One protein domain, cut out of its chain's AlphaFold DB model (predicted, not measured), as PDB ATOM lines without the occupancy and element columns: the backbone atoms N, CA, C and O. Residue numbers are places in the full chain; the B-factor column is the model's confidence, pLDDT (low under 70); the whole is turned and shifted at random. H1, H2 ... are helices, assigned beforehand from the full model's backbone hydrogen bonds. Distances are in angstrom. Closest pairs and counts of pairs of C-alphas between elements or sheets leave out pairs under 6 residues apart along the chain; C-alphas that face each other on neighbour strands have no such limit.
ATOM      1  N   ASN A  76     157.191 191.086  94.202       93.75
ATOM      2  CA  ASN A  76     158.533 191.081  94.778       93.75
ATOM      3  C   ASN A  76     158.576 191.845  96.105       93.75
ATOM      4  O   ASN A  76     159.175 191.371  97.068       93.75
ATOM      5  N   ARG A  77     157.885 192.988  96.196       95.00
ATOM      6  CA  ARG A  77     157.774 193.762  97.438       95.00
ATOM      7  C   ARG A  77     157.144 192.945  98.570       95.00
ATOM      8  O   ARG A  77     157.667 192.976  99.678       95.00
ATOM      9  N   LEU A  78     156.054 192.224  98.296       95.06
ATOM     10  CA  LEU A  78     155.353 191.400  99.293       95.06
ATOM     11  C   LEU A  78     156.157 190.160  99.710       95.06
ATOM     12  O   LEU A  78     156.080 189.736 100.865       95.06
ATOM     13  N   LEU A  79     156.919 189.578  98.780       94.75
ATOM     14  CA  LEU A  79     157.791 188.435  99.055       94.75
ATOM     15  C   LEU A  79     159.034 188.822  99.871       94.75
ATOM     16  O   LEU A  79     159.460 188.043 100.719       94.75
ATOM     17  N   GLU A  80     159.616 190.001  99.631       95.50
ATOM     18  CA  GLU A  80     160.794 190.494 100.366       95.50
ATOM     19  C   GLU A  80     160.448 191.105 101.733       95.50
ATOM     20  O   GLU A  80     161.346 191.340 102.546       95.50
ATOM     21  N   GLU A  81     159.169 191.376 102.003       95.88
ATOM     22  CA  GLU A  81     158.717 191.894 103.292       95.88
ATOM     23  C   GLU A  81     158.950 190.858 104.412       95.88
ATOM     24  O   GLU A  81     158.445 189.733 104.316       95.88
ATOM     25  N   PRO A  82     159.674 191.206 105.496       96.69
ATOM     26  CA  PRO A  82     159.929 190.283 106.602       96.69
ATOM     27  C   PRO A  82     158.649 189.733 107.239       96.69
ATOM     28  O   PRO A  82     157.610 190.391 107.233       96.69
ATOM     29  N   LEU A  83     158.725 188.535 107.827       96.69
ATOM     30  CA  LEU A  83     157.603 187.919 108.548       96.69
ATOM     31  C   LEU A  83     157.176 188.721 109.780       96.69
ATOM     32  O   LEU A  83     158.020 189.046 110.623       96.69
ATOM     33  N   ASP A  84     155.872 188.979 109.910       96.31
ATOM     34  CA  ASP A  84     155.269 189.489 111.144       96.31
ATOM     35  C   ASP A  84     155.202 188.394 112.226       96.31
ATOM     36  O   ASP A  84     155.626 187.255 112.018       96.31
ATOM     37  N   ASP A  85     154.766 188.755 113.430       94.94
ATOM     38  CA  ASP A  85     154.801 187.866 114.594       94.94
ATOM     39  C   ASP A  85     153.900 186.632 114.401       94.94
ATOM     40  O   ASP A  85     154.354 185.507 114.627       94.94
ATOM     41  N   ASP A  86     152.688 186.830 113.879       94.69
ATOM     42  CA  ASP A  86     151.711 185.764 113.642       94.69
ATOM     43  C   ASP A  86     152.189 184.794 112.554       94.69
ATOM     44  O   ASP A  86     152.082 183.572 112.686       94.69
ATOM     45  N   GLN A  87     152.788 185.315 111.484       95.75
ATOM     46  CA  GLN A  87     153.371 184.492 110.428       95.75
ATOM     47  C   GLN A  87     154.593 183.730 110.912       95.75
ATOM     48  O   GLN A  87     154.784 182.585 110.512       95.75
ATOM     49  N   ARG A  88     155.427 184.310 111.779       95.00
ATOM     50  CA  ARG A  88     156.557 183.573 112.364       95.00
ATOM     51  C   ARG A  88     156.069 182.433 113.247       95.00
ATOM     52  O   ARG A  88     156.629 181.339 113.168       95.00
ATOM     53  N   ASP A  89     155.022 182.652 114.033       92.88
ATOM     54  CA  ASP A  89     154.422 181.593 114.843       92.88
ATOM     55  C   ASP A  89     153.769 180.514 113.957       92.88
ATOM     56  O   ASP A  89     153.947 179.320 114.215       92.88
ATOM     57  N   SER A  90     153.125 180.902 112.850       93.81
ATOM     58  CA  SER A  90     152.600 179.984 111.826       93.81
ATOM     59  C   SER A  90     153.707 179.182 111.125       93.81
ATOM     60  O   SER A  90     153.616 177.958 111.019       93.81
ATOM     61  N   ALA A  91     154.808 179.826 110.724       95.31
ATOM     62  CA  ALA A  91     155.971 179.172 110.121       95.31
ATOM     63  C   ALA A  91     156.635 178.196 111.102       95.31
ATOM     64  O   ALA A  91     156.957 177.064 110.738       95.31
ATOM     65  N   ALA A  92     156.805 178.599 112.366       93.69
ATOM     66  CA  ALA A  92     157.331 177.739 113.422       93.69
ATOM     67  C   ALA A  92     156.423 176.528 113.671       93.69
ATOM     68  O   ALA A  92     156.917 175.403 113.813       93.69
ATOM     69  N   TRP A  93     155.106 176.745 113.675       91.31
ATOM     70  CA  TRP A  93     154.118 175.682 113.796       91.31
ATOM     71  C   TRP A  93     154.163 174.734 112.592       91.31
ATOM     72  O   TRP A  93     154.241 173.523 112.792       91.31
ATOM     73  N   HIS A  94     154.235 175.242 111.358       92.06
ATOM     74  CA  HIS A  94     154.365 174.414 110.157       92.06
ATOM     75  C   HIS A  94     155.653 173.574 110.174       92.06
ATOM     76  O   HIS A  94     155.631 172.354 109.960       92.06
ATOM     77  N   LEU A  95     156.774 174.201 110.535       92.88
ATOM     78  CA  LEU A  95     158.082 173.563 110.638       92.88
ATOM     79  C   LEU A  95     158.111 172.458 111.710       92.88
ATOM     80  O   LEU A  95     158.691 171.385 111.498       92.88
ATOM     81  N   GLY A  96     157.495 172.711 112.866       90.06
ATOM     82  CA  GLY A  96     157.440 171.777 113.987       90.06
ATOM     83  C   GLY A  96     156.422 170.654 113.793       90.06
ATOM     84  O   GLY A  96     156.731 169.493 114.058       90.06
ATOM     85  N   TYR A  97     155.204 170.977 113.354       87.06
ATOM     86  CA  TYR A  97     154.050 170.071 113.396       87.06
ATOM     87  C   TYR A  97     153.902 169.261 112.116       87.06
ATOM     88  O   TYR A  97     153.897 168.026 112.163       87.06
ATOM     89  N   TYR A  98     153.825 169.948 110.975       87.69
ATOM     90  CA  TYR A  98     153.639 169.307 109.677       87.69
ATOM     91  C   TYR A  98     154.939 168.721 109.156       87.69
ATOM     92  O   TYR A  98     155.017 167.529 108.854       87.69
ATOM     93  N   SER A  99     155.986 169.543 109.106       89.06
ATOM     94  CA  SER A  99     157.283 169.106 108.598       89.06
ATOM     95  C   SER A  99     158.023 168.206 109.580       89.06
ATOM     96  O   SER A  99     158.872 167.422 109.149       89.06
ATOM     97  N   ARG A 100     157.731 168.329 110.885       91.69
ATOM     98  CA  ARG A 100     158.464 167.665 111.975       91.69
ATOM     99  C   ARG A 100     159.971 167.784 111.789       91.69
ATOM    100  O   ARG A 100     160.706 166.820 111.988       91.69
ATOM    101  N   ALA A 101     160.434 168.968 111.385       93.19
ATOM    102  CA  ALA A 101     161.805 169.149 110.924       93.19
ATOM    103  C   ALA A 101     162.822 168.766 112.007       93.19
ATOM    104  O   ALA A 101     163.824 168.130 111.718       93.19
ATOM    105  N   TYR A 102     162.544 169.071 113.275       93.94
ATOM    106  CA  TYR A 102     163.450 168.719 114.368       93.94
ATOM    107  C   TYR A 102     163.315 167.259 114.853       93.94
ATOM    108  O   TYR A 102     164.046 166.838 115.747       93.94
ATOM    109  N   ASN A 103     162.399 166.457 114.298       93.56
ATOM    110  CA  ASN A 103     162.200 165.070 114.715       93.56
ATOM    111  C   ASN A 103     163.224 164.133 114.036       93.56
ATOM    112  O   ASN A 103     163.269 164.066 112.802       93.56
ATOM    113  N   ALA A 194     169.729 162.135 121.259       92.69
ATOM    114  CA  ALA A 194     170.410 161.698 122.485       92.69
ATOM    115  C   ALA A 194     170.606 162.814 123.535       92.69
ATOM    116  O   ALA A 194     170.995 162.547 124.662       92.69
ATOM    117  N   TRP A 195     170.371 164.080 123.185       91.00
ATOM    118  CA  TRP A 195     170.370 165.208 124.127       91.00
ATOM    119  C   TRP A 195     168.952 165.651 124.518       91.00
ATOM    120  O   TRP A 195     168.784 166.594 125.285       91.00
ATOM    121  N   GLN A 196     167.926 164.965 124.008       88.19
ATOM    122  CA  GLN A 196     166.526 165.128 124.387       88.19
ATOM    123  C   GLN A 196     166.184 164.202 125.567       88.19
ATOM    124  O   GLN A 196     165.297 163.352 125.465       88.19
ATOM    125  N   HIS A 197     166.853 164.376 126.708       73.81
ATOM    126  CA  HIS A 197     166.522 163.652 127.942       73.81
ATOM    127  C   HIS A 197     166.261 164.618 129.112       73.81
ATOM    128  O   HIS A 197     166.826 165.708 129.161       73.81
ATOM    129  N   GLY A 198     165.406 164.207 130.058       67.44
ATOM    130  CA  GLY A 198     165.065 164.970 131.270       67.44
ATOM    131  C   GLY A 198     163.933 165.995 131.102       67.44
ATOM    132  O   GLY A 198     163.224 165.991 130.090       67.44
ATOM    133  N   ASP A 199     163.782 166.873 132.100       53.28
ATOM    134  CA  ASP A 199     162.728 167.904 132.186       53.28
ATOM    135  C   ASP A 199     162.733 168.864 130.986       53.28
ATOM    136  O   ASP A 199     161.676 169.280 130.520       53.28
ATOM    137  N   ALA A 200     163.900 169.089 130.373       51.75
ATOM    138  CA  ALA A 200     164.041 169.859 129.135       51.75
ATOM    139  C   ALA A 200     163.218 169.290 127.959       51.75
ATOM    140  O   ALA A 200     162.906 170.011 127.019       51.75
ATOM    141  N   THR A 201     162.837 168.006 127.994       52.06
ATOM    142  CA  THR A 201     161.937 167.412 126.987       52.06
ATOM    143  C   THR A 201     160.474 167.401 127.360       52.06
ATOM    144  O   THR A 201     159.643 167.298 126.458       52.06
ATOM    145  N   ALA A 202     160.156 167.515 128.652       48.50
ATOM    146  CA  ALA A 202     158.793 167.785 129.080       48.50
ATOM    147  C   ALA A 202     158.347 169.146 128.542       48.50
ATOM    148  O   ALA A 202     157.173 169.345 128.303       48.50
ATOM    149  N   GLU A 203     159.270 170.058 128.243       52.31
ATOM    150  CA  GLU A 203     158.940 171.326 127.602       52.31
ATOM    151  C   GLU A 203     158.616 171.171 126.110       52.31
ATOM    152  O   GLU A 203     157.867 171.980 125.578       52.31
ATOM    153  N   TRP A 204     159.106 170.139 125.406       66.12
ATOM    154  CA  TRP A 204     159.006 170.001 123.939       66.12
ATOM    155  C   TRP A 204     157.764 169.224 123.493       66.12
ATOM    156  O   TRP A 204     157.848 168.273 122.714       66.12
ATOM    157  N   HIS A 205     156.597 169.616 124.008       57.62
ATOM    158  CA  HIS A 205     155.321 169.006 123.641       57.62
ATOM    159  C   HIS A 205     155.070 169.120 122.130       57.62
ATOM    160  O   HIS A 205     154.929 170.212 121.593       57.62
ATOM    161  N   THR A 206     154.943 167.977 121.455       57.22
ATOM    162  CA  THR A 206     154.556 167.875 120.036       57.22
ATOM    163  C   THR A 206     153.033 167.863 119.835       57.22
ATOM    164  O   THR A 206     152.552 167.421 118.791       57.22
ATOM    165  N   GLY A 207     152.263 168.249 120.856       60.25
ATOM    166  CA  GLY A 207     150.804 168.340 120.781       60.25
ATOM    167  C   GLY A 207     150.357 169.511 119.903       60.25
ATOM    168  O   GLY A 207     151.066 170.512 119.810       60.25
ATOM    169  N   LEU A 208     149.180 169.371 119.283       58.44
ATOM    170  CA  LEU A 208     148.555 170.374 118.408       58.44
ATOM    171  C   LEU A 208     148.506 171.772 119.050       58.44
ATOM    172  O   LEU A 208     148.886 172.741 118.399       58.44
ATOM    173  N   ASP A 209     148.148 171.843 120.334       54.69
ATOM    174  CA  ASP A 209     147.933 173.108 121.055       54.69
ATOM    175  C   ASP A 209     149.218 173.710 121.657       54.69
ATOM    176  O   ASP A 209     149.229 174.856 122.098       54.69
ATOM    177  N   GLY A 210     150.318 172.947 121.694       57.34
ATOM    178  CA  GLY A 210     151.503 173.296 122.485       57.34
ATOM    179  C   GLY A 210     152.662 173.921 121.709       57.34
ATOM    180  O   GLY A 210     153.510 174.558 122.325       57.34
ATOM    181  N   MET A 211     152.755 173.745 120.385       58.78
ATOM    182  CA  MET A 211     153.998 174.099 119.675       58.78
ATOM    183  C   MET A 211     154.163 175.574 119.316       58.78
ATOM    184  O   MET A 211     155.280 176.072 119.444       58.78
ATOM    185  N   SER A 212     153.100 176.287 118.937       56.28
ATOM    186  CA  SER A 212     153.170 177.751 118.775       56.28
ATOM    187  C   SER A 212     153.452 178.441 120.115       56.28
ATOM    188  O   SER A 212     154.189 179.418 120.184       56.28
ATOM    189  N   GLN A 213     152.962 177.861 121.213       63.03
ATOM    190  CA  GLN A 213     153.190 178.366 122.568       63.03
ATOM    191  C   GLN A 213     154.565 177.979 123.132       63.03
ATOM    192  O   GLN A 213     155.061 178.610 124.069       63.03
ATOM    193  N   ASN A 214     155.220 176.969 122.556       80.00
ATOM    194  CA  ASN A 214     156.517 176.514 123.019       80.00
ATOM    195  C   ASN A 214     157.652 177.364 122.447       80.00
ATOM    196  O   ASN A 214     158.338 177.003 121.487       80.00
ATOM    197  N   GLN A 215     157.889 178.484 123.120       83.25
ATOM    198  CA  GLN A 215     158.964 179.416 122.795       83.25
ATOM    199  C   GLN A 215     160.363 178.788 122.844       83.25
ATOM    200  O   GLN A 215     161.287 179.324 122.233       83.25
ATOM    201  N   GLN A 216     160.531 177.666 123.554       85.81
ATOM    202  CA  GLN A 216     161.814 176.977 123.695       85.81
ATOM    203  C   GLN A 216     162.060 175.921 122.615       85.81
ATOM    204  O   GLN A 216     163.202 175.468 122.470       85.81
ATOM    205  N   HIS A 217     161.042 175.562 121.823       88.19
ATOM    206  CA  HIS A 217     161.190 174.564 120.773       88.19
ATOM    207  C   HIS A 217     162.238 175.020 119.733       88.19
ATOM    208  O   HIS A 217     162.205 176.179 119.301       88.19
ATOM    209  N   PRO A 218     163.152 174.139 119.279       91.31
ATOM    210  CA  PRO A 218     164.219 174.524 118.350       91.31
ATOM    211  C   PRO A 218     163.717 175.141 117.038       91.31
ATOM    212  O   PRO A 218     164.335 176.074 116.528       91.31
ATOM    213  N   SER A 219     162.576 174.677 116.509       92.06
ATOM    214  CA  SER A 219     161.937 175.286 115.328       92.06
ATOM    215  C   SER A 219     161.512 176.731 115.596       92.06
ATOM    216  O   SER A 219     161.881 177.617 114.830       92.06
ATOM    217  N   THR A 220     160.823 176.982 116.712       91.56
ATOM    218  CA  THR A 220     160.350 178.314 117.112       91.56
ATOM    219  C   THR A 220     161.514 179.273 117.321       91.56
ATOM    220  O   THR A 220     161.523 180.370 116.768       91.56
ATOM    221  N   ARG A 221     162.554 178.846 118.047       91.88
ATOM    222  CA  ARG A 221     163.756 179.672 118.232       91.88
ATOM    223  C   ARG A 221     164.489 179.945 116.926       91.88
ATOM    224  O   ARG A 221     164.949 181.063 116.741       91.88
ATOM    225  N   THR A 222     164.572 178.972 116.018       93.19
ATOM    226  CA  THR A 222     165.247 179.184 114.727       93.19
ATOM    227  C   THR A 222     164.521 180.222 113.873       93.19
ATOM    228  O   THR A 222     165.173 181.127 113.364       93.19
ATOM    229  N   VAL A 223     163.190 180.146 113.773       93.81
ATOM    230  CA  VAL A 223     162.392 181.147 113.041       93.81
ATOM    231  C   VAL A 223     162.504 182.527 113.701       93.81
ATOM    232  O   VAL A 223     162.717 183.528 113.025       93.81
ATOM    233  N   ARG A 224     162.461 182.605 115.038       93.19
ATOM    234  CA  ARG A 224     162.623 183.879 115.768       93.19
ATOM    235  C   ARG A 224     163.999 184.514 115.592       93.19
ATOM    236  O   ARG A 224     164.093 185.729 115.485       93.19
ATOM    237  N   LEU A 225     165.067 183.716 115.523       92.50
ATOM    238  CA  LEU A 225     166.419 184.221 115.249       92.50
ATOM    239  C   LEU A 225     166.554 184.851 113.855       92.50
ATOM    240  O   LEU A 225     167.528 185.558 113.608       92.50
ATOM    241  N   ARG A 226     165.593 184.600 112.961       92.88
ATOM    242  CA  ARG A 226     165.509 185.170 111.612       92.88
ATOM    243  C   ARG A 226     164.510 186.329 111.525       92.88
ATOM    244  O   ARG A 226     164.161 186.770 110.435       92.88
ATOM    245  N   GLN A 227     164.046 186.849 112.662       93.81
ATOM    246  CA  GLN A 227     163.160 188.007 112.696       93.81
ATOM    247  C   GLN A 227     163.781 189.204 111.964       93.81
ATOM    248  O   GLN A 227     164.936 189.561 112.195       93.81
ATOM    249  N   GLY A 228     162.983 189.841 111.106       93.62
ATOM    250  CA  GLY A 228     163.397 191.016 110.339       93.62
ATOM    251  C   GLY A 228     164.259 190.710 109.113       93.62
ATOM    252  O   GLY A 228     164.590 191.644 108.388       93.62
ATOM    253  N   MET A 229     164.597 189.440 108.860       93.88
ATOM    254  CA  MET A 229     165.317 189.047 107.652       93.88
ATOM    255  C   MET A 229     164.410 189.099 106.425       93.88
ATOM    256  O   MET A 229     163.244 188.699 106.483       93.88
ATOM    257  N   ARG A 230     164.968 189.565 105.309       93.44
ATOM    258  CA  ARG A 230     164.312 189.505 103.995       93.44
ATOM    259  C   ARG A 230     164.505 188.140 103.341       93.44
ATOM    260  O   ARG A 230     165.421 187.399 103.691       93.44
ATOM    261  N   ARG A 231     163.684 187.835 102.336       89.00
ATOM    262  CA  ARG A 231     163.726 186.581 101.563       89.00
ATOM    263  C   ARG A 231     165.111 186.269 100.989       89.00
ATOM    264  O   ARG A 231     165.574 185.132 101.057       89.00
ATOM    265  N   SER A 232     165.781 187.278 100.441       84.12
ATOM    266  CA  SER A 232     167.128 187.147  99.873       84.12
ATOM    267  C   SER A 232     168.251 187.105 100.924       84.12
ATOM    268  O   SER A 232     169.379 186.706 100.617       84.12
ATOM    269  N   GLU A 233     167.965 187.473 102.175       88.88
ATOM    270  CA  GLU A 233     168.951 187.525 103.249       88.88
ATOM    271  C   GLU A 233     169.149 186.145 103.892       88.88
ATOM    272  O   GLU A 233     168.211 185.421 104.229       88.88
ATOM    273  N   HIS A 234     170.412 185.775 104.108       81.62
ATOM    274  CA  HIS A 234     170.780 184.517 104.749       81.62
ATOM    275  C   HIS A 234     171.620 184.782 105.996       81.62
ATOM    276  O   HIS A 234     172.610 185.514 105.955       81.62
ATOM    277  N   SER A 235     171.235 184.165 107.112       77.44
ATOM    278  CA  SER A 235     172.008 184.245 108.346       77.44
ATOM    279  C   SER A 235     173.153 183.248 108.231       77.44
ATOM    280  O   SER A 235     172.873 182.055 108.099       77.44
ATOM    281  N   PRO A 236     174.425 183.690 108.241       72.00
ATOM    282  CA  PRO A 236     175.553 182.797 108.054       72.00
ATOM    283  C   PRO A 236     175.557 181.749 109.160       72.00
ATOM    284  O   PRO A 236     175.831 182.021 110.332       72.00
ATOM    285  N   VAL A 237     175.255 180.520 108.771       72.88
ATOM    286  CA  VAL A 237     175.261 179.398 109.686       72.88
ATOM    287  C   VAL A 237     176.701 178.946 109.882       72.88
ATOM    288  O   VAL A 237     177.345 178.480 108.945       72.88
ATOM    289  N   LEU A 238     177.222 179.087 111.105       76.06
ATOM    290  CA  LEU A 238     178.595 178.683 111.403       76.06
ATOM    291  C   LEU A 238     178.775 177.178 111.158       76.06
ATOM    292  O   LEU A 238     178.133 176.371 111.843       76.06
ATOM    293  N   PRO A 239     179.673 176.790 110.237       69.94
ATOM    294  CA  PRO A 239     179.822 175.401 109.878       69.94
ATOM    295  C   PRO A 239     180.358 174.553 111.029       69.94
ATOM    296  O   PRO A 239     181.297 174.929 111.734       69.94
ATOM    297  N   ARG A 240     179.782 173.363 111.195       81.50
ATOM    298  CA  ARG A 240     180.208 172.347 112.165       81.50
ATOM    299  C   ARG A 240     180.221 170.991 111.478       81.50
ATOM    300  O   ARG A 240     179.206 170.523 110.981       81.50
ATOM    301  N   SER A 241     181.384 170.345 111.453       79.00
ATOM    302  CA  SER A 241     181.562 169.097 110.704       79.00
ATOM    303  C   SER A 241     180.979 167.868 111.407       79.00
ATOM    304  O   SER A 241     180.561 166.932 110.729       79.00
ATOM    305  N   HIS A 242     180.967 167.845 112.740       86.31
ATOM    306  CA  HIS A 242     180.401 166.768 113.555       86.31
ATOM    307  C   HIS A 242     180.117 167.269 114.973       86.31
ATOM    308  O   HIS A 242     180.697 168.266 115.420       86.31
ATOM    309  N   LEU A 243     179.239 166.561 115.677       90.75
ATOM    310  CA  LEU A 243     178.987 166.766 117.092       90.75
ATOM    311  C   LEU A 243     180.030 166.004 117.920       90.75
ATOM    312  O   LEU A 243     180.288 164.826 117.676       90.75
ATOM    313  N   ARG A 244     180.656 166.679 118.889       90.62
ATOM    314  CA  ARG A 244     181.603 166.035 119.811       90.62
ATOM    315  C   ARG A 244     180.857 165.282 120.913       90.62
ATOM    316  O   ARG A 244     179.750 165.666 121.278       90.62
ATOM    317  N   GLY A 245     181.482 164.245 121.470       88.94
ATOM    318  CA  GLY A 245     180.884 163.440 122.543       88.94
ATOM    319  C   GLY A 245     180.666 164.194 123.862       88.94
ATOM    320  O   GLY A 245     179.859 163.764 124.675       88.94
ATOM    321  N   ASP A 246     181.355 165.317 124.064       90.69
ATOM    322  CA  ASP A 246     181.228 166.219 125.215       90.69
ATOM    323  C   ASP A 246     180.322 167.432 124.938       90.69
ATOM    324  O   ASP A 246     180.286 168.375 125.731       90.69
ATOM    325  N   ALA A 247     179.605 167.444 123.809       91.62
ATOM    326  CA  ALA A 247     178.776 168.578 123.433       91.62
ATOM    327  C   ALA A 247     177.603 168.776 124.403       91.62
ATOM    328  O   ALA A 247     176.895 167.833 124.763       91.62
ATOM    329  N   SER A 248     177.349 170.031 124.778       91.56
ATOM    330  CA  SER A 248     176.147 170.384 125.538       91.56
ATOM    331  C   SER A 248     174.881 170.183 124.696       91.56
ATOM    332  O   SER A 248     174.923 170.227 123.464       91.56
ATOM    333  N   ALA A 249     173.719 170.060 125.347       89.81
ATOM    334  CA  ALA A 249     172.434 169.969 124.647       89.81
ATOM    335  C   ALA A 249     172.196 171.161 123.697       89.81
ATOM    336  O   ALA A 249     171.759 170.974 122.566       89.81
ATOM    337  N   SER A 250     172.578 172.376 124.107       88.62
ATOM    338  CA  SER A 250     172.491 173.576 123.266       88.62
ATOM    339  C   SER A 250     173.439 173.539 122.061       88.62
ATOM    340  O   SER A 250     173.077 173.978 120.969       88.62
ATOM    341  N   GLN A 251     174.648 172.989 122.218       91.06
ATOM    342  CA  GLN A 251     175.581 172.804 121.105       91.06
ATOM    343  C   GLN A 251     175.079 171.750 120.116       91.06
ATOM    344  O   GLN A 251     175.220 171.952 118.908       91.06
ATOM    345  N   ALA A 252     174.500 170.662 120.623       92.94
ATOM    346  CA  ALA A 252     173.915 169.589 119.830       92.94
ATOM    347  C   ALA A 252     172.669 170.038 119.072       92.94
ATOM    348  O   ALA A 252     172.498 169.748 117.889       92.94
ATOM    349  N   GLU A 253     171.836 170.846 119.713       92.12
ATOM    350  CA  GLU A 253     170.698 171.447 119.052       92.12
ATOM    351  C   GLU A 253     171.119 172.425 117.961       92.12
ATOM    352  O   GLU A 253     170.666 172.285 116.828       92.12
ATOM    353  N   SER A 254     172.039 173.342 118.275       91.81
ATOM    354  CA  SER A 254     172.634 174.250 117.294       91.81
ATOM    355  C   SER A 254     173.275 173.482 116.133       91.81
ATOM    356  O   SER A 254     173.234 173.937 114.990       91.81
ATOM    357  N   PHE A 255     173.838 172.296 116.381       93.69
ATOM    358  CA  PHE A 255     174.330 171.429 115.316       93.69
ATOM    359  C   PHE A 255     173.202 170.973 114.381       93.69
ATOM    360  O   PHE A 255     173.385 171.062 113.175       93.69
ATOM    361  N   ILE A 256     172.039 170.548 114.886       94.62
ATOM    362  CA  ILE A 256     170.902 170.150 114.035       94.62
ATOM    363  C   ILE A 256     170.270 171.343 113.314       94.62
ATOM    364  O   ILE A 256     170.057 171.271 112.103       94.62
ATOM    365  N   THR A 257     170.004 172.447 114.015       94.06
ATOM    366  CA  THR A 257     169.352 173.621 113.412       94.06
ATOM    367  C   THR A 257     170.251 174.349 112.414       94.06
ATOM    368  O   THR A 257     169.758 175.083 111.568       94.06
ATOM    369  N   SER A 258     171.562 174.086 112.442       93.50
ATOM    370  CA  SER A 258     172.522 174.574 111.447       93.50
ATOM    371  C   SER A 258     172.649 173.705 110.191       93.50
ATOM    372  O   SER A 258     173.423 174.053 109.300       93.50
ATOM    373  N   ARG A 259     171.991 172.544 110.092       93.56
ATOM    374  CA  ARG A 259     172.191 171.659 108.929       93.56
ATOM    375  C   ARG A 259     171.419 172.180 107.709       93.56
ATOM    376  O   ARG A 259     170.314 172.702 107.878       93.56
ATOM    377  N   PRO A 260     171.922 171.962 106.478       93.88
ATOM    378  CA  PRO A 260     171.265 172.460 105.271       93.88
ATOM    379  C   PRO A 260     169.829 171.950 105.129       93.88
ATOM    380  O   PRO A 260     168.920 172.708 104.821       93.88
ATOM    381  N   TRP A 261     169.580 170.673 105.424       94.69
ATOM    382  CA  TRP A 261     168.230 170.117 105.309       94.69
ATOM    383  C   TRP A 261     167.229 170.770 106.268       94.69
ATOM    384  O   TRP A 261     166.048 170.844 105.938       94.69
ATOM    385  N   PHE A 262     167.679 171.229 107.441       95.38
ATOM    386  CA  PHE A 262     166.820 171.898 108.415       95.38
ATOM    387  C   PHE A 262     166.546 173.329 107.959       95.38
ATOM    388  O   PHE A 262     165.390 173.732 107.877       95.38
ATOM    389  N   MET A 263     167.599 174.057 107.575       95.50
ATOM    390  CA  MET A 263     167.487 175.429 107.078       95.50
ATOM    391  C   MET A 263     166.651 175.535 105.804       95.50
ATOM    392  O   MET A 263     165.889 176.479 105.659       95.50
ATOM    393  N   PHE A 264     166.713 174.546 104.914       95.00
ATOM    394  CA  PHE A 264     165.848 174.519 103.738       95.00
ATOM    395  C   PHE A 264     164.365 174.408 104.107       95.00
ATOM    396  O   PHE A 264     163.528 175.052 103.489       95.00
ATOM    397  N   LEU A 265     164.024 173.620 105.134       95.88
ATOM    398  CA  LEU A 265     162.644 173.524 105.619       95.88
ATOM    399  C   LEU A 265     162.195 174.798 106.343       95.88
ATOM    400  O   LEU A 265     161.018 175.142 106.263       95.88
ATOM    401  N   VAL A 266     163.116 175.488 107.027       95.94
ATOM    402  CA  VAL A 266     162.868 176.822 107.595       95.94
ATOM    403  C   VAL A 266     162.505 177.790 106.472       95.94
ATOM    404  O   VAL A 266     161.415 178.344 106.502       95.94
ATOM    405  N   GLU A 267     163.358 177.920 105.451       96.25
ATOM    406  CA  GLU A 267     163.139 178.854 104.338       96.25
ATOM    407  C   GLU A 267     161.884 178.494 103.516       96.25
ATOM    408  O   GLU A 267     161.150 179.390 103.116       96.25
ATOM    409  N   ILE A 268     161.555 177.204 103.342       96.06
ATOM    410  CA  ILE A 268     160.261 176.781 102.764       96.06
ATOM    411  C   ILE A 268     159.089 177.268 103.612       96.06
ATOM    412  O   ILE A 268     158.141 177.824 103.070       96.06
ATOM    413  N   SER A 269     159.142 177.049 104.929       96.19
ATOM    414  CA  SER A 269     158.035 177.421 105.814       96.19
ATOM    415  C   SER A 269     157.854 178.939 105.859       96.19
ATOM    416  O   SER A 269     156.724 179.406 105.937       96.19
ATOM    417  N   GLU A 270     158.945 179.707 105.783       96.56
ATOM    418  CA  GLU A 270     158.906 181.170 105.682       96.56
ATOM    419  C   GLU A 270     158.292 181.627 104.351       96.56
ATOM    420  O   GLU A 270     157.368 182.439 104.342       96.56
ATOM    421  N   GLU A 271     158.736 181.052 103.232       96.38
ATOM    422  CA  GLU A 271     158.229 181.376 101.895       96.38
ATOM    423  C   GLU A 271     156.750 180.990 101.725       96.38
ATOM    424  O   GLU A 271     156.015 181.689 101.035       96.38
ATOM    425  N   GLU A 272     156.270 179.928 102.379       96.38
ATOM    426  CA  GLU A 272     154.841 179.576 102.409       96.38
ATOM    427  C   GLU A 272     154.000 180.649 103.116       96.38
ATOM    428  O   GLU A 272     152.876 180.933 102.688       96.38
ATOM    429  N   GLN A 273     154.537 181.287 104.164       96.81
ATOM    430  CA  GLN A 273     153.853 182.411 104.809       96.81
ATOM    431  C   GLN A 273     153.861 183.645 103.910       96.81
ATOM    432  O   GLN A 273     152.803 184.244 103.713       96.81
ATOM    433  N   SER A 274     154.998 183.975 103.293       95.75
ATOM    434  CA  SER A 274     155.080 185.074 102.321       95.75
ATOM    435  C   SER A 274     154.124 184.857 101.143       95.75
ATOM    436  O   SER A 274     153.388 185.767 100.765       95.75
ATOM    437  N   TYR A 275     154.048 183.630 100.618       95.69
ATOM    438  CA  TYR A 275     153.096 183.245  99.577       95.69
ATOM    439  C   TYR A 275     151.643 183.411 100.037       95.69
ATOM    440  O   TYR A 275     150.793 183.872  99.274       95.69
ATOM    441  N   SER A 276     151.337 183.065 101.288       95.25
ATOM    442  CA  SER A 276     149.976 183.139 101.825       95.25
ATOM    443  C   SER A 276     149.432 184.568 101.867       95.25
ATOM    444  O   SER A 276     148.234 184.740 101.630       95.25
ATOM    445  N   ARG A 277     150.300 185.574 102.052       93.44
ATOM    446  CA  ARG A 277     149.943 187.005 101.998       93.44
ATOM    447  C   ARG A 277     149.517 187.484 100.618       93.44
ATOM    448  O   ARG A 277     148.822 188.491 100.508       93.44
ATOM    449  N   LEU A 278     149.984 186.819  99.561       94.25
ATOM    450  CA  LEU A 278     149.773 187.299  98.204       94.25
ATOM    451  C   LEU A 278     148.272 187.315  97.873       94.25
ATOM    452  O   LEU A 278     147.586 186.302  98.072       94.25
ATOM    453  N   PRO A 279     147.754 188.418  97.305       92.25
ATOM    454  CA  PRO A 279     146.410 188.436  96.747       92.25
ATOM    455  C   PRO A 279     146.238 187.317  95.713       92.25
ATOM    456  O   PRO A 279     147.172 186.992  94.978       92.25
ATOM    457  N   VAL A 280     145.031 186.753  95.597       89.62
ATOM    458  CA  VAL A 280     144.733 185.635  94.673       89.62
ATOM    459  C   VAL A 280     145.171 185.937  93.234       89.62
ATOM    460  O   VAL A 280     145.703 185.068  92.547       89.62
ATOM    461  N   LYS A 281     145.005 187.189  92.789       87.31
ATOM    462  CA  LYS A 281     145.439 187.649  91.460       87.31
ATOM    463  C   LYS A 281     146.960 187.566  91.292       87.31
ATOM    464  O   LYS A 281     147.432 187.084  90.269       87.31
ATOM    465  N   THR A 282     147.709 187.972  92.314       88.62
ATOM    466  CA  THR A 282     149.177 187.999  92.328       88.62
ATOM    467  C   THR A 282     149.774 186.602  92.500       88.62
ATOM    468  O   THR A 282     150.810 186.306  91.913       88.62
ATOM    469  N   LYS A 283     149.093 185.691  93.213       90.62
ATOM    470  CA  LYS A 283     149.518 184.282  93.360       90.62
ATOM    471  C   LYS A 283     149.710 183.562  92.027       90.62
ATOM    472  O   LYS A 283     150.514 182.644  91.956       90.62
ATOM    473  N   ARG A 284     149.007 183.973  90.968       87.12
ATOM    474  CA  ARG A 284     149.155 183.388  89.623       87.12
ATOM    475  C   ARG A 284     150.459 183.773  88.932       87.12
ATOM    476  O   ARG A 284     150.880 183.072  88.022       87.12
ATOM    477  N   LEU A 285     151.068 184.878  89.357       88.56
ATOM    478  CA  LEU A 285     152.384 185.325  88.899       88.56
ATOM    479  C   LEU A 285     153.515 184.632  89.668       88.56
ATOM    480  O   LEU A 285     154.672 184.717  89.271       88.56
ATOM    481  N   TYR A 286     153.193 183.964  90.779       90.81
ATOM    482  CA  TYR A 286     154.150 183.181  91.541       90.81
ATOM    483  C   TYR A 286     154.396 181.856  90.814       90.81
ATOM    484  O   TYR A 286     153.632 180.898  90.939       90.81
ATOM    485  N   GLU A 287     155.442 181.831  89.994       87.62
ATOM    486  CA  GLU A 287     155.797 180.656  89.208       87.62
ATOM    487  C   GLU A 287     156.362 179.542  90.097       87.62
ATOM    488  O   GLU A 287     157.189 179.771  90.978       87.62
ATOM    489  N   GLY A 288     155.931 178.306  89.843       88.38
ATOM    490  CA  GLY A 288     156.450 177.126  90.524       88.38
ATOM    491  C   GLY A 288     155.883 176.892  91.927       88.38
ATOM    492  O   GLY A 288     154.891 177.470  92.356       88.38
ATOM    493  N   SER A 289     156.506 175.950  92.632       92.25
ATOM    494  CA  SER A 289     156.163 175.629  94.021       92.25
ATOM    495  C   SER A 289     157.147 176.304  94.969       92.25
ATOM    496  O   SER A 289     158.312 176.484  94.614       92.25
ATOM    497  N   THR A 290     156.725 176.596  96.199       92.75
ATOM    498  CA  THR A 290     157.601 177.149  97.244       92.75
ATOM    499  C   THR A 290     158.929 176.380  97.390       92.75
ATOM    500  O   THR A 290     159.984 177.015  97.344       92.75
ATOM    501  N   PRO A 291     158.957 175.028  97.438       92.88
ATOM    502  CA  PRO A 291     160.219 174.284  97.452       92.88
ATOM    503  C   PRO A 291     161.097 174.493  96.210       92.88
ATOM    504  O   PRO A 291     162.322 174.477  96.322       92.88
ATOM    505  N   ALA A 292     160.497 174.664  95.027       92.31
ATOM    506  CA  ALA A 292     161.243 174.916  93.795       92.31
ATOM    507  C   ALA A 292     161.884 176.311  93.801       92.31
ATOM    508  O   ALA A 292     163.040 176.438  93.398       92.31
ATOM    509  N   ASN A 293     161.181 177.314  94.326       93.62
ATOM    510  CA  ASN A 293     161.672 178.689  94.397       93.62
ATOM    511  C   ASN A 293     162.794 178.843  95.425       93.62
ATOM    512  O   ASN A 293     163.851 179.369  95.089       93.62
ATOM    513  N   ILE A 294     162.636 178.281  96.629       94.88
ATOM    514  CA  ILE A 294     163.726 178.247  97.619       94.88
ATOM    515  C   ILE A 294     164.938 177.496  97.074       94.88
ATOM    516  O   ILE A 294     166.075 177.926  97.254       94.88
ATOM    517  N   ARG A 295     164.727 176.395  96.351       93.88
ATOM    518  CA  ARG A 295     165.830 175.710  95.682       93.88
ATOM    519  C   ARG A 295     166.525 176.600  94.648       93.88
ATOM    520  O   ARG A 295     167.751 176.604  94.637       93.88
ATOM    521  N   GLY A 296     165.780 177.322  93.812       93.75
ATOM    522  CA  GLY A 296     166.347 178.276  92.853       93.75
ATOM    523  C   GLY A 296     167.230 179.312  93.549       93.75
ATOM    524  O   GLY A 296     168.388 179.480  93.175       93.75
ATOM    525  N   LEU A 297     166.754 179.878  94.661       93.69
ATOM    526  CA  LEU A 297     167.541 180.797  95.490       93.69
ATOM    527  C   LEU A 297     168.826 180.142  96.026       93.69
ATOM    528  O   LEU A 297     169.896 180.742  95.994       93.69
ATOM    529  N   TRP A 298     168.763 178.892  96.494       94.06
ATOM    530  CA  TRP A 298     169.955 178.170  96.960       94.06
ATOM    531  C   TRP A 298     170.940 177.855  95.827       94.06
ATOM    532  O   TRP A 298     172.148 177.790  96.069       94.06
ATOM    533  N   GLU A 299     170.449 177.633  94.607       94.00
ATOM    534  CA  GLU A 299     171.271 177.451  93.408       94.00
ATOM    535  C   GLU A 299     171.981 178.757  93.032       94.00
ATOM    536  O   GLU A 299     173.198 178.742  92.837       94.00
ATOM    537  N   GLU A 300     171.268 179.885  93.040       94.19
ATOM    538  CA  GLU A 300     171.816 181.226  92.787       94.19
ATOM    539  C   GLU A 300     172.868 181.637  93.828       94.19
ATOM    540  O   GLU A 300     173.930 182.147  93.469       94.19
ATOM    541  N   ARG A 301     172.627 181.347  95.115       91.81
ATOM    542  CA  ARG A 301     173.603 181.583  96.198       91.81
ATOM    543  C   ARG A 301     174.802 180.629  96.156       91.81
ATOM    544  O   ARG A 301     175.821 180.885  96.797       91.81
ATOM    545  N   GLY A 302     174.705 179.523  95.416       91.50
ATOM    546  CA  GLY A 302     175.739 178.489  95.349       91.50
ATOM    547  C   GLY A 302     175.794 177.554  96.565       91.50
ATOM    548  O   GLY A 302     176.768 176.797  96.703       91.50
ATOM    549  N   ASP A 303     174.761 177.586  97.412       91.25
ATOM    550  CA  ASP A 303     174.571 176.719  98.582       91.25
ATOM    551  C   ASP A 303     174.097 175.316  98.189       91.25
ATOM    552  O   ASP A 303     174.408 174.327  98.865       91.25
ATOM    553  N   TRP A 304     173.349 175.229  97.085       91.94
ATOM    554  CA  TRP A 304     172.801 173.983  96.569       91.94
ATOM    555  C   TRP A 304     173.892 173.028  96.074       91.94
ATOM    556  O   TRP A 304     174.839 173.425  95.388       91.94
ATOM    557  N   LYS A 305     173.732 171.732  96.368       90.50
ATOM    558  CA  LYS A 305     174.568 170.675  95.789       90.50
ATOM    559  C   LYS A 305     173.773 169.823  94.809       90.50
ATOM    560  O   LYS A 305     172.670 169.373  95.106       90.50
ATOM    561  N   ALA A 306     174.377 169.543  93.657       87.06
ATOM    562  CA  ALA A 306     173.760 168.723  92.616       87.06
ATOM    563  C   ALA A 306     173.471 167.277  93.074       87.06
ATOM    564  O   ALA A 306     172.523 166.664  92.591       87.06
ATOM    565  N   ASP A 307     174.249 166.753  94.027       84.50
ATOM    566  CA  ASP A 307     174.111 165.399  94.582       84.50
ATOM    567  C   ASP A 307     172.954 165.250  95.590       84.50
ATOM    568  O   ASP A 307     172.648 164.135  96.007       84.50
ATOM    569  N   TRP A 308     172.267 166.338  95.959       88.50
ATOM    570  CA  TRP A 308     171.062 166.287  96.803       88.50
ATOM    571  C   TRP A 308     169.807 165.835  96.058       88.50
ATOM    572  O   TRP A 308     168.760 165.634  96.675       88.50
ATOM    573  N   ARG A 309     169.876 165.672  94.737       78.25
ATOM    574  CA  ARG A 309     168.774 165.140  93.938       78.25
ATOM    575  C   ARG A 309     168.959 163.637  93.754       78.25
ATOM    576  O   ARG A 309     170.017 163.212  93.300       78.25
ATOM    577  N   ASP A 310     167.915 162.841  93.999       66.19
ATOM    578  CA  ASP A 310     167.889 161.486  93.450       66.19
ATOM    579  C   ASP A 310     167.675 161.575  91.933       66.19
ATOM    580  O   ASP A 310     166.597 161.997  91.490       66.19
ATOM    581  N   PRO A 311     168.659 161.161  91.114       58.41
ATOM    582  CA  PRO A 311     168.541 161.228  89.664       58.41
ATOM    583  C   PRO A 311     167.382 160.391  89.107       58.41
ATOM    584  O   PRO A 311     166.968 160.642  87.981       58.41
ATOM    585  N   SER A 312     166.839 159.418  89.856       52.12
ATOM    586  CA  SER A 312     165.786 158.533  89.334       52.12
ATOM    587  C   SER A 312     164.353 159.004  89.558       52.12
ATOM    588  O   SER A 312     163.491 158.724  88.730       52.12
ATOM    589  N   ARG A 313     164.077 159.693  90.671       61.12
ATOM    590  CA  ARG A 313     162.712 160.100  91.048       61.12
ATOM    591  C   ARG A 313     162.508 161.605  91.088       61.12
ATOM    592  O   ARG A 313     161.391 162.054  91.311       61.12
ATOM    593  N   GLY A 314     163.579 162.384  90.927       68.75
ATOM    594  CA  GLY A 314     163.532 163.835  91.104       68.75
ATOM    595  C   GLY A 314     163.280 164.264  92.552       68.75
ATOM    596  O   GLY A 314     163.167 165.458  92.822       68.75
ATOM    597  N   GLU A 315     163.219 163.317  93.492       79.19
ATOM    598  CA  GLU A 315     163.086 163.617  94.909       79.19
ATOM    599  C   GLU A 315     164.374 164.263  95.420       79.19
ATOM    600  O   GLU A 315     165.485 163.863  95.066       79.19
ATOM    601  N   THR A 316     164.229 165.268  96.277       84.94
ATOM    602  CA  THR A 316     165.366 165.953  96.894       84.94
ATOM    603  C   THR A 316     165.607 165.413  98.301       84.94
ATOM    604  O   THR A 316     164.732 165.509  99.163       84.94
ATOM    605  N   LEU A 317     166.818 164.913  98.556       90.19
ATOM    606  CA  LEU A 317     167.346 164.654  99.893       90.19
ATOM    607  C   LEU A 317     168.505 165.602 100.162       90.19
ATOM    608  O   LEU A 317     169.657 165.340  99.822       90.19
ATOM    609  N   ILE A 318     168.196 166.692 100.849       91.81
ATOM    610  CA  ILE A 318     169.225 167.634 101.266       91.81
ATOM    611  C   ILE A 318     170.148 166.961 102.280       91.81
ATOM    612  O   ILE A 318     169.706 166.284 103.222       91.81
ATOM    613  N   GLY A 319     171.448 167.120 102.051       90.94
ATOM    614  CA  GLY A 319     172.496 166.485 102.831       90.94
ATOM    615  C   GLY A 319     172.685 167.080 104.227       90.94
ATOM    616  O   GLY A 319     172.119 168.105 104.605       90.94
ATOM    617  N   TRP A 320     173.542 166.417 105.003       91.25
ATOM    618  CA  TRP A 320     173.918 166.833 106.357       91.25
ATOM    619  C   TRP A 320     174.851 168.034 106.410       91.25
ATOM    620  O   TRP A 320     174.861 168.756 107.402       91.25
ATOM    621  N   LYS A 321     175.683 168.217 105.389       90.62
ATOM    622  CA  LYS A 321     176.761 169.202 105.421       90.62
ATOM    623  C   LYS A 321     176.596 170.238 104.337       90.62
ATOM    624  O   LYS A 321     176.266 169.891 103.198       90.62
ATOM    625  N   TRP A 322     176.912 171.482 104.672       90.12
ATOM    626  CA  TRP A 322     177.023 172.554 103.689       90.12
ATOM    627  C   TRP A 322     178.110 172.236 102.661       90.12
ATOM    628  O   TRP A 322     178.948 171.344 102.844       90.12
ATOM    629  N   ARG A 323     178.098 172.937 101.527       85.69
ATOM    630  CA  ARG A 323     179.102 172.761 100.465       85.69
ATOM    631  C   ARG A 323     180.528 173.022 100.946       85.69
ATOM    632  O   ARG A 323     181.441 172.312 100.541       85.69
ATOM    633  N   HIS A 324     180.692 173.970 101.858       84.31
ATOM    634  CA  HIS A 324     181.980 174.358 102.423       84.31
ATOM    635  C   HIS A 324     182.421 173.507 103.638       84.31
ATOM    636  O   HIS A 324     183.519 173.698 104.144       84.31
ATOM    637  N   GLU A 325     181.608 172.548 104.104       82.94
ATOM    638  CA  GLU A 325     181.892 171.689 105.276       82.94
ATOM    639  C   GLU A 325     182.546 170.336 104.922       82.94
ATOM    640  O   GLU A 325     182.514 169.379 105.706       82.94
ATOM    641  N   SER A 326     183.102 170.229 103.716       66.88
ATOM    642  CA  SER A 326     183.649 168.989 103.165       66.88
ATOM    643  C   SER A 326     184.742 168.343 104.035       66.88
ATOM    644  O   SER A 326     185.519 169.051 104.677       66.88
ATOM    645  N   PRO A 327     184.851 166.998 104.012       69.94
ATOM    646  CA  PRO A 327     184.012 166.057 103.256       69.94
ATOM    647  C   PRO A 327     182.682 165.732 103.963       69.94
ATOM    648  O   PRO A 327     182.623 165.547 105.185       69.94
ATOM    649  N   SER A 328     181.590 165.659 103.191       63.41
ATOM    650  CA  SER A 328     180.317 165.072 103.648       63.41
ATOM    651  C   SER A 328     180.539 163.597 103.988       63.41
ATOM    652  O   SER A 328     181.377 162.981 103.336       63.41
ATOM    653  N   PRO A 329     179.846 162.995 104.976       63.25
ATOM    654  CA  PRO A 329     179.763 161.544 105.023       63.25
ATOM    655  C   PRO A 329     179.124 161.109 103.705       63.25
ATOM    656  O   PRO A 329     177.931 161.326 103.486       63.25
TER     657      PRO A 329
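Overview. This is residues 76 to 103 and 194 to 329 of the 451 residues of an uncharacterized protein of Helicocarpus griseus UAMH5409 (UniProt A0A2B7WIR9). The long helix H6 runs through the middle, crossed by H2 on one side and H8 on the other; H4 packs beside H2, H5 packs on H4, and long loops fill much of the rest. Residues 310 to 315 stick out. The printed part has 164 residues and eight named helices, H1 to H8 in order, with no named strand; the class is all helix, though helices hold only 73 residues. It is compact, radius of gyration of the C-alphas 16.5 A, spanning 52 by 39 by 29 A.

Along the chain. Find C-alpha 76 at (158.533, 191.081, 94.778), where H1, residues 76 to 80, begins. H2 is residues 85 to 98, 19.2 A; beyond the cut come H3, 199 to 202, H4, 218 to 224, and H5, 249 to 257. From C-alpha 260 at (171.265, 172.460, 105.271) H6 runs 26.0 A to 277. H7 is 280 to 283; H8, 290 to 301, 16.6 A, ends at (173.603, 181.583, 96.198).

Arrangement. Start at the hub, H6. It touches H2 with residues 265 to 273 alone, C-alphas 91 and 269 closest at 5.1 A, a steep tilt of 51 degrees, opposite ways. H8 touches it with residues 290 to 294 alone, C-alphas 268 and 291 closest at 5.9 A, at a steep 58 degrees. H1 touches it at C-alphas 79 and 274, 5.4 A. H2 and H4 touch at C-alphas 92 and 220, 4.8 A, a shallow tilt of 24 degrees, opposite ways. H4 touches H5 at C-alphas 222 and 257, 7.0 A. H7 is close to H6 but not clearly touching, C-alphas 275 and 283 at 7.2 A; H3 touches no helix. Each O i to N i+4 pair is within hydrogen-bond range in H1, H2, H4, H5 and H8, and 13 of 14 in H6; H3 and H7 are too short for one.

Size, cuts and confidence. The C-alphas farthest apart, Asp 246 and Lys 281, are 53.7 A apart. Residues 104 to 193 are not printed; C-alphas 103 and 194 are 11.8 A apart across the cut. The links H3 to H4 and H4 to H5 are long. Look for pLDDT under 70 at residues 198 to 213, 239, 310 to 314 and 326 to 329.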